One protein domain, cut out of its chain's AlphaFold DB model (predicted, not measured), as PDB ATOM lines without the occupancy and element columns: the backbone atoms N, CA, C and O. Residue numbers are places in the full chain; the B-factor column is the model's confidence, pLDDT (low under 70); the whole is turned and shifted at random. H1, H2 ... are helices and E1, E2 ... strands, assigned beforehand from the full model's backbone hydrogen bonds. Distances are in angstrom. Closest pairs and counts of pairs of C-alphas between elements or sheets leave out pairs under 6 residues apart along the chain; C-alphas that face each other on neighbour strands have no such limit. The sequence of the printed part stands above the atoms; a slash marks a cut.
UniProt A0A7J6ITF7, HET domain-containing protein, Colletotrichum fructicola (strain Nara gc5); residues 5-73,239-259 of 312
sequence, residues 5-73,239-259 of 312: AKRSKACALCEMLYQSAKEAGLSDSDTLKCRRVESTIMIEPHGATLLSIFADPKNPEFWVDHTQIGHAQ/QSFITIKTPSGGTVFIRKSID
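AT A GLANCE: This is residues 5 to 73 and 239 to 259 of the 312 residues of the protein "HET domain-containing protein" of Colletotrichum fructicola (strain Nara gc5) (UniProt A0A7J6ITF7). A strongly twisted five-stranded sheet, curled like part of a barrel, has one helix, H1, packed along one face over E3 and E5, making two layers. The 90 printed residues, under half in named elements, run H1 E1 E2 E3 E4 E5, class mixed; the sheet's order is E1 E2 E3 E5 E4, antiparallel. It is compact, radius of gyration of the C-alphas 13.4 A, spanning 42 by 29 by 23 A.

IN THESE COORDINATES: Find C-alpha 49 at (27.791, -33.457, 40.275); E3, residues 49 to 55, runs 17.6 A from there. E2 is residues 40 to 43, E1 34 to 37, E4 241 to 245; E5, 251 to 256, ends at (24.297, -41.112, 42.415). H1, residues 12 to 23, spans 16.4 A.

HOW THE PARTS SIT: E1 E2 E3 form a meander, successive antiparallel neighbours joined as hairpins; look for N 35 and O 42, 2.9 A, and N 41 and O 51, 2.9 A, within hydrogen-bond range. Across E3 and E5, N 54 and O 253 are 2.8 A apart; in the hairpin E4 and E5, N 242 and O 254, 2.8 A. H1 is on the sheet, height 8.1 A; its closest C-alphas to E3 are Ser 20 and Leu 50, 5.4 A. In H1 every O i to N i+4 pair is within range.

THE WHOLE: C-alphas 29 and 61 are farthest apart, 41.8 A. Residues 74 to 238 are cut out, leaving 6.6 A between C-alphas 73 and 239. Of the links printed whole, none is long. Residues 64 and 239 have pLDDT under 70.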
ATOM      1  N   ALA A   5      16.424 -40.621  28.010       89.38
ATOM      2  CA  ALA A   5      15.141 -41.045  28.583       89.38
ATOM      3  C   ALA A   5      14.594 -42.328  27.929       89.38
ATOM      4  O   ALA A   5      13.877 -43.112  28.548       89.38
ATOM      5  N   LYS A   6      14.933 -42.576  26.660       92.44
ATOM      6  CA  LYS A   6      14.629 -43.848  25.994       92.44
ATOM      7  C   LYS A   6      15.593 -44.948  26.438       92.44
ATOM      8  O   LYS A   6      15.156 -46.074  26.665       92.44
ATOM      9  N   ARG A   7      16.889 -44.635  26.559       91.81
ATOM     10  CA  ARG A   7      17.931 -45.597  26.967       91.81
ATOM     11  C   ARG A   7      17.832 -46.021  28.431       91.81
ATOM     12  O   ARG A   7      18.174 -47.161  28.735       91.81
ATOM     13  N   SER A   8      17.344 -45.152  29.315       92.62
ATOM     14  CA  SER A   8      17.143 -45.462  30.737       92.62
ATOM     15  C   SER A   8      16.257 -46.688  30.958       92.62
ATOM     16  O   SER A   8      16.463 -47.419  31.912       92.62
ATOM     17  N   LYS A   9      15.346 -46.995  30.029       92.62
ATOM     18  CA  LYS A   9      14.479 -48.182  30.105       92.62
ATOM     19  C   LYS A   9      15.213 -49.520  29.935       92.62
ATOM     20  O   LYS A   9      14.618 -50.559  30.190       92.62
ATOM     21  N   ALA A  10      16.454 -49.510  29.445       93.44
ATOM     22  CA  ALA A  10      17.207 -50.722  29.105       93.44
ATOM     23  C   ALA A  10      18.658 -50.728  29.621       93.44
ATOM     24  O   ALA A  10      19.373 -51.708  29.424       93.44
ATOM     25  N   CYS A  11      19.125 -49.649  30.253       92.31
ATOM     26  CA  CYS A  11      20.495 -49.527  30.741       92.31
ATOM     27  C   CYS A  11      20.510 -48.835  32.105       92.31
ATOM     28  O   CYS A  11      20.203 -47.648  32.192       92.31
ATOM     29  N   ALA A  12      20.958 -49.553  33.139       92.00
ATOM     30  CA  ALA A  12      21.016 -49.048  34.512       92.00
ATOM     31  C   ALA A  12      21.852 -47.760  34.645       92.00
ATOM     32  O   ALA A  12      21.479 -46.852  35.380       92.00
ATOM     33  N   LEU A  13      22.957 -47.630  33.896       92.00
ATOM     34  CA  LEU A  13      23.773 -46.408  33.922       92.00
ATOM     35  C   LEU A  13      23.047 -45.227  33.279       92.00
ATOM     36  O   LEU A  13      23.079 -44.122  33.815       92.00
ATOM     37  N   CYS A  14      22.363 -45.458  32.155       92.94
ATOM     38  CA  CYS A  14      21.544 -44.424  31.524       92.94
ATOM     39  C   CYS A  14      20.371 -44.026  32.425       92.94
ATOM     40  O   CYS A  14      20.024 -42.853  32.475       92.94
ATOM     41  N   GLU A  15      19.781 -44.980  33.146       93.75
ATOM     42  CA  GLU A  15      18.741 -44.720  34.139       93.75
ATOM     43  C   GLU A  15      19.256 -43.859  35.284       93.75
ATOM     44  O   GLU A  15      18.673 -42.817  35.575       93.75
ATOM     45  N   MET A  16      20.387 -44.232  35.879       93.19
ATOM     46  CA  MET A  16      20.992 -43.483  36.975       93.19
ATOM     47  C   MET A  16      21.379 -42.061  36.549       93.19
ATOM     48  O   MET A  16      21.070 -41.108  37.266       93.19
ATOM     49  N   LEU A  17      21.995 -41.901  35.371       92.94
ATOM     50  CA  LEU A  17      22.304 -40.591  34.787       92.94
ATOM     51  C   LEU A  17      21.039 -39.766  34.546       92.94
ATOM     52  O   LEU A  17      21.000 -38.594  34.912       92.94
ATOM     53  N   TYR A  18      20.009 -40.373  33.952       92.56
ATOM     54  CA  TYR A  18      18.746 -39.703  33.667       92.56
ATOM     55  C   TYR A  18      18.079 -39.200  34.949       92.56
ATOM     56  O   TYR A  18      17.772 -38.016  35.042       92.56
ATOM     57  N   GLN A  19      17.932 -40.057  35.963       92.69
ATOM     58  CA  GLN A  19      17.331 -39.668  37.241       92.69
ATOM     59  C   GLN A  19      18.133 -38.564  37.941       92.69
ATOM     60  O   GLN A  19      17.551 -37.596  38.419       92.69
ATOM     61  N   SER A  20      19.467 -38.657  37.938       92.31
ATOM     62  CA  SER A  20      20.324 -37.625  38.542       92.31
ATOM     63  C   SER A  20      20.200 -36.284  37.809       92.31
ATOM     64  O   SER A  20      20.180 -35.232  38.438       92.31
ATOM     65  N   ALA A  21      20.074 -36.300  36.478       92.00
ATOM     66  CA  ALA A  21      19.855 -35.086  35.695       92.00
ATOM     67  C   ALA A  21      18.486 -34.445  35.988       92.00
ATOM     68  O   ALA A  21      18.406 -33.224  36.119       92.00
ATOM     69  N   LYS A  22      17.426 -35.251  36.149       92.44
ATOM     70  CA  LYS A  22      16.101 -34.766  36.581       92.44
ATOM     71  C   LYS A  22      16.164 -34.118  37.966       92.44
ATOM     72  O   LYS A  22      15.614 -33.038  38.151       92.44
ATOM     73  N   GLU A  23      16.856 -34.749  38.914       90.75
ATOM     74  CA  GLU A  23      17.072 -34.225  40.274       90.75
ATOM     75  C   GLU A  23      17.886 -32.921  40.272       90.75
ATOM     76  O   GLU A  23      17.628 -32.032  41.079       90.75
ATOM     77  N   ALA A  24      18.811 -32.767  39.320       89.44
ATOM     78  CA  ALA A  24      19.547 -31.527  39.081       89.44
ATOM     79  C   ALA A  24      18.728 -30.444  38.340       89.44
ATOM     80  O   ALA A  24      19.258 -29.372  38.051       89.44
ATOM     81  N   GLY A  25      17.452 -30.705  38.033       90.88
ATOM     82  CA  GLY A  25      16.520 -29.735  37.454       90.88
ATOM     83  C   GLY A  25      16.388 -29.767  35.929       90.88
ATOM     84  O   GLY A  25      15.715 -28.898  35.379       90.88
ATOM     85  N   LEU A  26      16.983 -30.743  35.230       90.56
ATOM     86  CA  LEU A  26      16.832 -30.848  33.776       90.56
ATOM     87  C   LEU A  26      15.447 -31.395  33.388       90.56
ATOM     88  O   LEU A  26      14.904 -32.345  33.967       90.56
ATOM     89  N   SER A  27      14.873 -30.806  32.347       90.19
ATOM     90  CA  SER A  27      13.668 -31.270  31.665       90.19
ATOM     91  C   SER A  27      13.999 -32.312  30.588       90.19
ATOM     92  O   SER A  27      15.149 -32.493  30.195       90.19
ATOM     93  N   ASP A  28      12.980 -33.005  30.078       88.56
ATOM     94  CA  ASP A  28      13.167 -34.044  29.051       88.56
ATOM     95  C   ASP A  28      13.535 -33.447  27.679       88.56
ATOM     96  O   ASP A  28      14.028 -34.156  26.802       88.56
ATOM     97  N   SER A  29      13.294 -32.144  27.495       87.88
ATOM     98  CA  SER A  29      13.701 -31.373  26.318       87.88
ATOM     99  C   SER A  29      15.148 -30.882  26.381       87.88
ATOM    100  O   SER A  29      15.685 -30.472  25.351       87.88
ATOM    101  N   ASP A  30      15.785 -30.919  27.554       89.38
ATOM    102  CA  ASP A  30      17.135 -30.391  27.723       89.38
ATOM    103  C   ASP A  30      18.197 -31.349  27.180       89.38
ATOM    104  O   ASP A  30      18.111 -32.575  27.281       89.38
ATOM    105  N   THR A  31      19.263 -30.775  26.619       89.81
ATOM    106  CA  THR A  31      20.442 -31.549  26.226       89.81
ATOM    107  C   THR A  31      21.373 -31.701  27.424       89.81
ATOM    108  O   THR A  31      22.041 -30.747  27.817       89.81
ATOM    109  N   LEU A  32      21.467 -32.915  27.973       89.88
ATOM    110  CA  LEU A  32      22.459 -33.234  28.998       89.88
ATOM    111  C   LEU A  32      23.866 -33.266  28.383       89.88
ATOM    112  O   LEU A  32      24.199 -34.168  27.613       89.88
ATOM    113  N   LYS A  33      24.699 -32.297  28.764       91.69
ATOM    114  CA  LYS A  33      26.150 -32.327  28.553       91.69
ATOM    115  C   LYS A  33      26.827 -32.570  29.889       91.69
ATOM    116  O   LYS A  33      26.621 -31.810  30.833       91.69
ATOM    117  N   CYS A  34      27.615 -33.631  29.972       92.25
ATOM    118  CA  CYS A  34      28.355 -33.971  31.173       92.25
ATOM    119  C   CYS A  34      29.784 -34.364  30.827       92.25
ATOM    120  O   CYS A  34      30.037 -34.963  29.780       92.25
ATOM    121  N   ARG A  35      30.696 -34.092  31.755       91.69
ATOM    122  CA  ARG A  35      32.087 -34.529  31.683       91.69
ATOM    123  C   ARG A  35      32.465 -35.281  32.945       91.69
ATOM    124  O   ARG A  35      31.928 -35.021  34.023       91.69
ATOM    125  N   ARG A  36      33.413 -36.199  32.800       90.06
ATOM    126  CA  ARG A  36      34.075 -36.816  33.942       90.06
ATOM    127  C   ARG A  36      35.175 -35.881  34.443       90.06
ATOM    128  O   ARG A  36      35.993 -35.423  33.649       90.06
ATOM    129  N   VAL A  37      35.194 -35.637  35.745       88.06
ATOM    130  CA  VAL A  37      36.283 -34.967  36.461       88.06
ATOM    131  C   VAL A  37      36.696 -35.887  37.596       88.06
ATOM    132  O   VAL A  37      35.935 -36.080  38.543       88.06
ATOM    133  N   GLU A  38      37.866 -36.508  37.459       88.44
ATOM    134  CA  GLU A  38      38.385 -37.493  38.417       88.44
ATOM    135  C   GLU A  38      37.356 -38.601  38.735       88.44
ATOM    136  O   GLU A  38      36.914 -39.335  37.843       88.44
ATOM    137  N   SER A  39      36.939 -38.694  40.000       91.06
ATOM    138  CA  SER A  39      35.932 -39.616  40.525       91.06
ATOM    139  C   SER A  39      34.488 -39.165  40.340       91.06
ATOM    140  O   SER A  39      33.592 -39.757  40.930       91.06
ATOM    141  N   THR A  40      34.217 -38.129  39.554       91.75
ATOM    142  CA  THR A  40      32.867 -37.572  39.439       91.75
ATOM    143  C   THR A  40      32.432 -37.389  37.994       91.75
ATOM    144  O   THR A  40      33.250 -37.196  37.094       91.75
ATOM    145  N   ILE A  41      31.123 -37.455  37.756       93.12
ATOM    146  CA  ILE A  41      30.492 -37.042  36.500       93.12
ATOM    147  C   ILE A  41      29.611 -35.843  36.809       93.12
ATOM    148  O   ILE A  41      28.697 -35.949  37.624       93.12
ATOM    149  N   MET A  42      29.871 -34.720  36.147       92.88
ATOM    150  CA  MET A  42      29.232 -33.434  36.425       92.88
ATOM    151  C   MET A  42      28.680 -32.788  35.155       92.88
ATOM    152  O   MET A  42      29.193 -33.022  34.056       92.88
ATOM    153  N   ILE A  43      27.625 -31.984  35.305       91.88
ATOM    154  CA  ILE A  43      27.036 -31.206  34.205       91.88
ATOM    155  C   ILE A  43      28.025 -30.117  33.759       91.88
ATOM    156  O   ILE A  43      28.647 -29.445  34.581       91.88
ATOM    157  N   GLU A  44      28.177 -29.921  32.452       88.31
ATOM    158  CA  GLU A  44      29.057 -28.885  31.902       88.31
ATOM    159  C   GLU A  44      28.419 -27.484  31.878       88.31
ATOM    160  O   GLU A  44      27.204 -27.368  31.705       88.31
ATOM    161  N   PRO A  45      29.230 -26.405  31.952       73.19
ATOM    162  CA  PRO A  45      30.677 -26.397  32.227       73.19
ATOM    163  C   PRO A  45      31.013 -26.468  33.733       73.19
ATOM    164  O   PRO A  45      32.075 -26.978  34.097       73.19
ATOM    165  N   HIS A  46      30.096 -26.017  34.597       73.50
ATOM    166  CA  HIS A  46      30.243 -25.934  36.060       73.50
ATOM    167  C   HIS A  46      28.928 -26.269  36.792       73.50
ATOM    168  O   HIS A  46      28.531 -25.581  37.729       73.50
ATOM    169  N   GLY A  47      28.197 -27.271  36.308       82.31
ATOM    170  CA  GLY A  47      26.931 -27.698  36.900       82.31
ATOM    171  C   GLY A  47      27.103 -28.714  38.031       82.31
ATOM    172  O   GLY A  47      28.213 -29.032  38.454       82.31
ATOM    173  N   ALA A  48      25.974 -29.233  38.519       88.06
ATOM    174  CA  ALA A  48      25.943 -30.183  39.627       88.06
ATOM    175  C   ALA A  48      26.677 -31.495  39.303       88.06
ATOM    176  O   ALA A  48      26.650 -31.989  38.168       88.06
ATOM    177  N   THR A  49      27.282 -32.088  40.332       91.31
ATOM    178  CA  THR A  49      27.791 -33.457  40.275       91.31
ATOM    179  C   THR A  49      26.620 -34.429  40.262       91.31
ATOM    180  O   THR A  49      25.790 -34.430  41.166       91.31
ATOM    181  N   LEU A  50      26.555 -35.258  39.225       93.38
ATOM    182  CA  LEU A  50      25.503 -36.249  39.043       93.38
ATOM    183  C   LEU A  50      25.884 -37.573  39.690       93.38
ATOM    184  O   LEU A  50      25.124 -38.106  40.493       93.38
ATOM    185  N   LEU A  51      27.063 -38.102  39.350       93.81
ATOM    186  CA  LEU A  51      27.500 -39.434  39.767       93.81
ATOM    187  C   LEU A  51      28.883 -39.395  40.418       93.81
ATOM    188  O   LEU A  51      29.746 -38.630  39.985       93.81
ATOM    189  N   SER A  52      29.093 -40.280  41.390       92.81
ATOM    190  CA  SER A  52      30.400 -40.584  41.980       92.81
ATOM    191  C   SER A  52      30.881 -41.958  41.490       92.81
ATOM    192  O   SER A  52      30.084 -42.894  41.356       92.81
ATOM    193  N   ILE A  53      32.177 -42.065  41.205       91.88
ATOM    194  CA  ILE A  53      32.883 -43.243  40.697       91.88
ATOM    195  C   ILE A  53      33.946 -43.638  41.722       91.88
ATOM    196  O   ILE A  53      34.824 -42.836  42.049       91.88
ATOM    197  N   PHE A  54      33.903 -44.888  42.168       90.31
ATOM    198  CA  PHE A  54      34.848 -45.449  43.127       90.31
ATOM    199  C   PHE A  54      35.637 -46.586  42.501       90.31
ATOM    200  O   PHE A  54      35.069 -47.433  41.804       90.31
ATOM    201  N   ALA A  55      36.928 -46.633  42.797       87.69
ATOM    202  CA  ALA A  55      37.746 -47.805  42.543       87.69
ATOM    203  C   ALA A  55      37.577 -48.828  43.677       87.69
ATOM    204  O   ALA A  55      37.479 -48.455  44.849       87.69
ATOM    205  N   ASP A  56      37.558 -50.116  43.327       81.44
ATOM    206  CA  ASP A  56      37.587 -51.199  44.312       81.44
ATOM    207  C   ASP A  56      38.942 -51.210  45.050       81.44
ATOM    208  O   ASP A  56      39.986 -51.339  44.397       81.44
ATOM    209  N   PRO A  57      38.964 -51.109  46.395       74.62
ATOM    210  CA  PRO A  57      40.207 -51.191  47.162       74.62
ATOM    211  C   PRO A  57      40.927 -52.539  47.024       74.62
ATOM    212  O   PRO A  57      42.119 -52.611  47.311       74.62
ATOM    213  N   LYS A  58      40.243 -53.612  46.604       76.81
ATOM    214  CA  LYS A  58      40.821 -54.966  46.576       76.81
ATOM    215  C   LYS A  58      41.844 -55.208  45.467       76.81
ATOM    216  O   LYS A  58      42.609 -56.155  45.594       76.81
ATOM    217  N   ASN A  59      41.832 -54.415  44.394       74.25
ATOM    218  CA  ASN A  59      42.697 -54.647  43.230       74.25
ATOM    219  C   ASN A  59      43.353 -53.331  42.757       74.25
ATOM    220  O   ASN A  59      42.924 -52.754  41.748       74.25
ATOM    221  N   PRO A  60      44.342 -52.810  43.511       71.50
ATOM    222  CA  PRO A  60      44.987 -51.522  43.250       71.50
ATOM    223  C   PRO A  60      45.690 -51.406  41.900       71.50
ATOM    224  O   PRO A  60      45.715 -50.340  41.288       71.50
ATOM    225  N   GLU A  61      46.205 -52.515  41.390       74.06
ATOM    226  CA  GLU A  61      46.898 -52.613  40.111       74.06
ATOM    227  C   GLU A  61      46.013 -52.292  38.894       74.06
ATOM    228  O   GLU A  61      46.532 -51.998  37.818       74.06
ATOM    229  N   PHE A  62      44.685 -52.307  39.054       71.44
ATOM    230  CA  PHE A  62      43.734 -52.000  37.983       71.44
ATOM    231  C   PHE A  62      43.024 -50.657  38.155       71.44
ATOM    232  O   PHE A  62      42.016 -50.403  37.479       71.44
ATOM    233  N   TRP A  63      43.507 -49.806  39.061       72.12
ATOM    234  CA  TRP A  63      42.919 -48.494  39.278       72.12
ATOM    235  C   TRP A  63      42.955 -47.657  38.004       72.12
ATOM    236  O   TRP A  63      43.975 -47.501  37.336       72.12
ATOM    237  N   VAL A  64      41.785 -47.128  37.656       67.31
ATOM    238  CA  VAL A  64      41.652 -46.181  36.556       67.31
ATOM    239  C   VAL A  64      42.203 -44.852  37.044       67.31
ATOM    240  O   VAL A  64      41.775 -44.375  38.099       67.31
ATOM    241  N   ASP A  65      43.108 -44.264  36.264       70.75
ATOM    242  CA  ASP A  65      43.774 -43.010  36.602       70.75
ATOM    243  C   ASP A  65      42.764 -41.947  37.076       70.75
ATOM    244  O   ASP A  65      41.655 -41.827  36.531       70.75
ATOM    245  N   HIS A  66      43.123 -41.229  38.141       76.62
ATOM    246  CA  HIS A  66      42.290 -40.215  38.805       76.62
ATOM    247  C   HIS A  66      40.957 -40.708  39.416       76.62
ATOM    248  O   HIS A  66      40.019 -39.921  39.557       76.62
ATOM    249  N   THR A  67      40.832 -41.991  39.780       84.56
ATOM    250  CA  THR A  67      39.677 -42.505  40.547       84.56
ATOM    251  C   THR A  67      40.065 -42.719  42.006       84.56
ATOM    252  O   THR A  67      41.002 -43.451  42.302       84.56
ATOM    253  N   GLN A  68      39.321 -42.110  42.921       88.94
ATOM    254  CA  GLN A  68      39.446 -42.322  44.353       88.94
ATOM    255  C   GLN A  68      38.942 -43.711  44.761       88.94
ATOM    256  O   GLN A  68      37.976 -44.248  44.204       88.94
ATOM    257  N   ILE A  69      39.587 -44.273  45.780       87.38
ATOM    258  CA  ILE A  69      39.088 -45.449  46.489       87.38
ATOM    259  C   ILE A  69      37.825 -45.043  47.236       87.38
ATOM    260  O   ILE A  69      37.785 -43.996  47.883       87.38
ATOM    261  N   GLY A  70      36.808 -45.894  47.195       86.38
ATOM    262  CA  GLY A  70      35.697 -45.712  48.105       86.38
ATOM    263  C   GLY A  70      34.728 -46.864  48.163       86.38
ATOM    264  O   GLY A  70      34.852 -47.868  47.462       86.38
ATOM    265  N   HIS A  71      33.762 -46.709  49.054       84.94
ATOM    266  CA  HIS A  71      32.780 -47.726  49.350       84.94
ATOM    267  C   HIS A  71      31.419 -47.290  48.807       84.94
ATOM    268  O   HIS A  71      30.791 -46.350  49.295       84.94
ATOM    269  N   ALA A  72      30.950 -47.995  47.774       83.50
ATOM    270  CA  ALA A  72      29.712 -47.647  47.081       83.50
ATOM    271  C   ALA A  72      28.476 -47.741  47.987       83.50
ATOM    272  O   ALA A  72      27.502 -47.016  47.780       83.50
ATOM    273  N   GLN A  73      28.531 -48.590  49.014       86.69
ATOM    274  CA  GLN A  73      27.449 -48.808  49.962       86.69
ATOM    275  C   GLN A  73      27.742 -48.143  51.311       86.69
ATOM    276  O   GLN A  73      28.772 -48.393  51.923       86.69
ATOM    277  N   GLN A 239      21.574 -47.689  48.920       65.88
ATOM    278  CA  GLN A 239      21.571 -46.940  47.668       65.88
ATOM    279  C   GLN A 239      22.100 -47.824  46.539       65.88
ATOM    280  O   GLN A 239      23.148 -48.459  46.680       65.88
ATOM    281  N   SER A 240      21.362 -47.870  45.430       78.25
ATOM    282  CA  SER A 240      21.757 -48.657  44.272       78.25
ATOM    283  C   SER A 240      23.047 -48.099  43.671       78.25
ATOM    284  O   SER A 240      23.210 -46.893  43.464       78.25
ATOM    285  N   PHE A 241      23.980 -49.001  43.388       90.56
ATOM    286  CA  PHE A 241      25.208 -48.708  42.666       90.56
ATOM    287  C   PHE A 241      25.361 -49.691  41.508       90.56
ATOM    288  O   PHE A 241      24.803 -50.789  41.508       90.56
ATOM    289  N   ILE A 242      26.115 -49.278  40.499       92.31
ATOM    290  CA  ILE A 242      26.406 -50.062  39.306       92.31
ATOM    291  C   ILE A 242      27.851 -50.517  39.387       92.31
ATOM    292  O   ILE A 242      28.745 -49.710  39.628       92.31
ATOM    293  N   THR A 243      28.076 -51.798  39.125       92.06
ATOM    294  CA  THR A 243      29.412 -52.378  39.020       92.06
ATOM    295  C   THR A 243      29.807 -52.465  37.553       92.06
ATOM    296  O   THR A 243      29.107 -53.095  36.759       92.06
ATOM    297  N   ILE A 244      30.939 -51.866  37.187       89.44
ATOM    298  CA  ILE A 244      31.507 -51.950  35.839       89.44
ATOM    299  C   ILE A 244      32.864 -52.641  35.919       89.44
ATOM    300  O   ILE A 244      33.727 -52.262  36.711       89.44
ATOM    301  N   LYS A 245      33.055 -53.653  35.071       88.62
ATOM    302  CA  LYS A 245      34.366 -54.258  34.832       88.62
ATOM    303  C   LYS A 245      35.113 -53.422  33.804       88.62
ATOM    304  O   LYS A 245      34.588 -53.158  32.723       88.62
ATOM    305  N   THR A 246      36.308 -52.971  34.156       82.88
ATOM    306  CA  THR A 246      37.135 -52.176  33.252       82.88
ATOM    307  C   THR A 246      37.831 -53.096  32.244       82.88
ATOM    308  O   THR A 246      38.086 -54.264  32.553       82.88
ATOM    309  N   PRO A 247      38.198 -52.594  31.051       83.38
ATOM    310  CA  PRO A 247      38.982 -53.370  30.087       83.38
ATOM    311  C   PRO A 247      40.328 -53.856  30.642       83.38
ATOM    312  O   PRO A 247      40.841 -54.874  30.198       83.38
ATOM    313  N   SER A 248      40.881 -53.142  31.628       79.50
ATOM    314  CA  SER A 248      42.110 -53.517  32.327       79.50
ATOM    315  C   SER A 248      41.938 -54.680  33.313       79.50
ATOM    316  O   SER A 248      42.940 -55.163  33.816       79.50
ATOM    317  N   GLY A 249      40.712 -55.145  33.586       81.38
ATOM    318  CA  GLY A 249      40.426 -56.210  34.562       81.38
ATOM    319  C   GLY A 249      39.984 -55.708  35.942       81.38
ATOM    320  O   GLY A 249      39.580 -56.501  36.792       81.38
ATOM    321  N   GLY A 250      39.984 -54.391  36.151       83.38
ATOM    322  CA  GLY A 250      39.546 -53.739  37.379       83.38
ATOM    323  C   GLY A 250      38.033 -53.697  37.557       83.38
ATOM    324  O   GLY A 250      37.244 -54.028  36.668       83.38
ATOM    325  N   THR A 251      37.620 -53.261  38.744       87.44
ATOM    326  CA  THR A 251      36.211 -53.044  39.085       87.44
ATOM    327  C   THR A 251      36.025 -51.613  39.557       87.44
ATOM    328  O   THR A 251      36.731 -51.159  40.456       87.44
ATOM    329  N   VAL A 252      35.066 -50.918  38.950       90.00
ATOM    330  CA  VAL A 252      34.621 -49.600  39.404       90.00
ATOM    331  C   VAL A 252      33.154 -49.651  39.787       90.00
ATOM    332  O   VAL A 252      32.352 -50.357  39.167       90.00
ATOM    333  N   PHE A 253      32.808 -48.878  40.803       91.69
ATOM    334  CA  PHE A 253      31.443 -48.711  41.264       91.69
ATOM    335  C   PHE A 253      30.966 -47.304  40.934       91.69
ATOM    336  O   PHE A 253      31.690 -46.338  41.155       91.69
ATOM    337  N   ILE A 254      29.748 -47.182  40.418       92.50
ATOM    338  CA  ILE A 254      29.131 -45.899  40.083       92.50
ATOM    339  C   ILE A 254      27.835 -45.760  40.864       92.50
ATOM    340  O   ILE A 254      27.008 -46.670  40.857       92.50
ATOM    341  N   ARG A 255      27.633 -44.612  41.505       91.94
ATOM    342  CA  ARG A 255      26.381 -44.280  42.195       91.94
ATOM    343  C   ARG A 255      25.968 -42.841  41.931       91.94
ATOM    344  O   ARG A 255      26.788 -42.030  41.502       91.94
ATOM    345  N   LYS A 256      24.730 -42.508  42.293       92.00
ATOM    346  CA  LYS A 256      24.297 -41.112  42.415       92.00
ATOM    347  C   LYS A 256      25.150 -40.379  43.445       92.00
ATOM    348  O   LYS A 256      25.338 -40.882  44.557       92.00
ATOM    349  N   SER A 257      25.664 -39.213  43.069       89.81
ATOM    350  CA  SER A 257      26.493 -38.410  43.957       89.81
ATOM    351  C   SER A 257      25.664 -37.917  45.134       89.81
ATOM    352  O   SER A 257      24.580 -37.357  44.973       89.81
ATOM    353  N   ILE A 258      26.179 -38.155  46.332       88.56
ATOM    354  CA  ILE A 258      25.593 -37.668  47.582       88.56
ATOM    355  C   ILE A 258      26.529 -36.707  48.312       88.56
ATOM    356  O   ILE A 258      26.171 -36.181  49.360       88.56
ATOM    357  N   ASP A 259      27.718 -36.498  47.752       89.31
ATOM    358  CA  ASP A 259      28.819 -35.757  48.341       89.31
ATOM    359  C   ASP A 259      28.585 -34.256  48.155       89.31
ATOM    360  O   ASP A 259      29.087 -33.631  47.223       89.31
TER     361      ASP A 259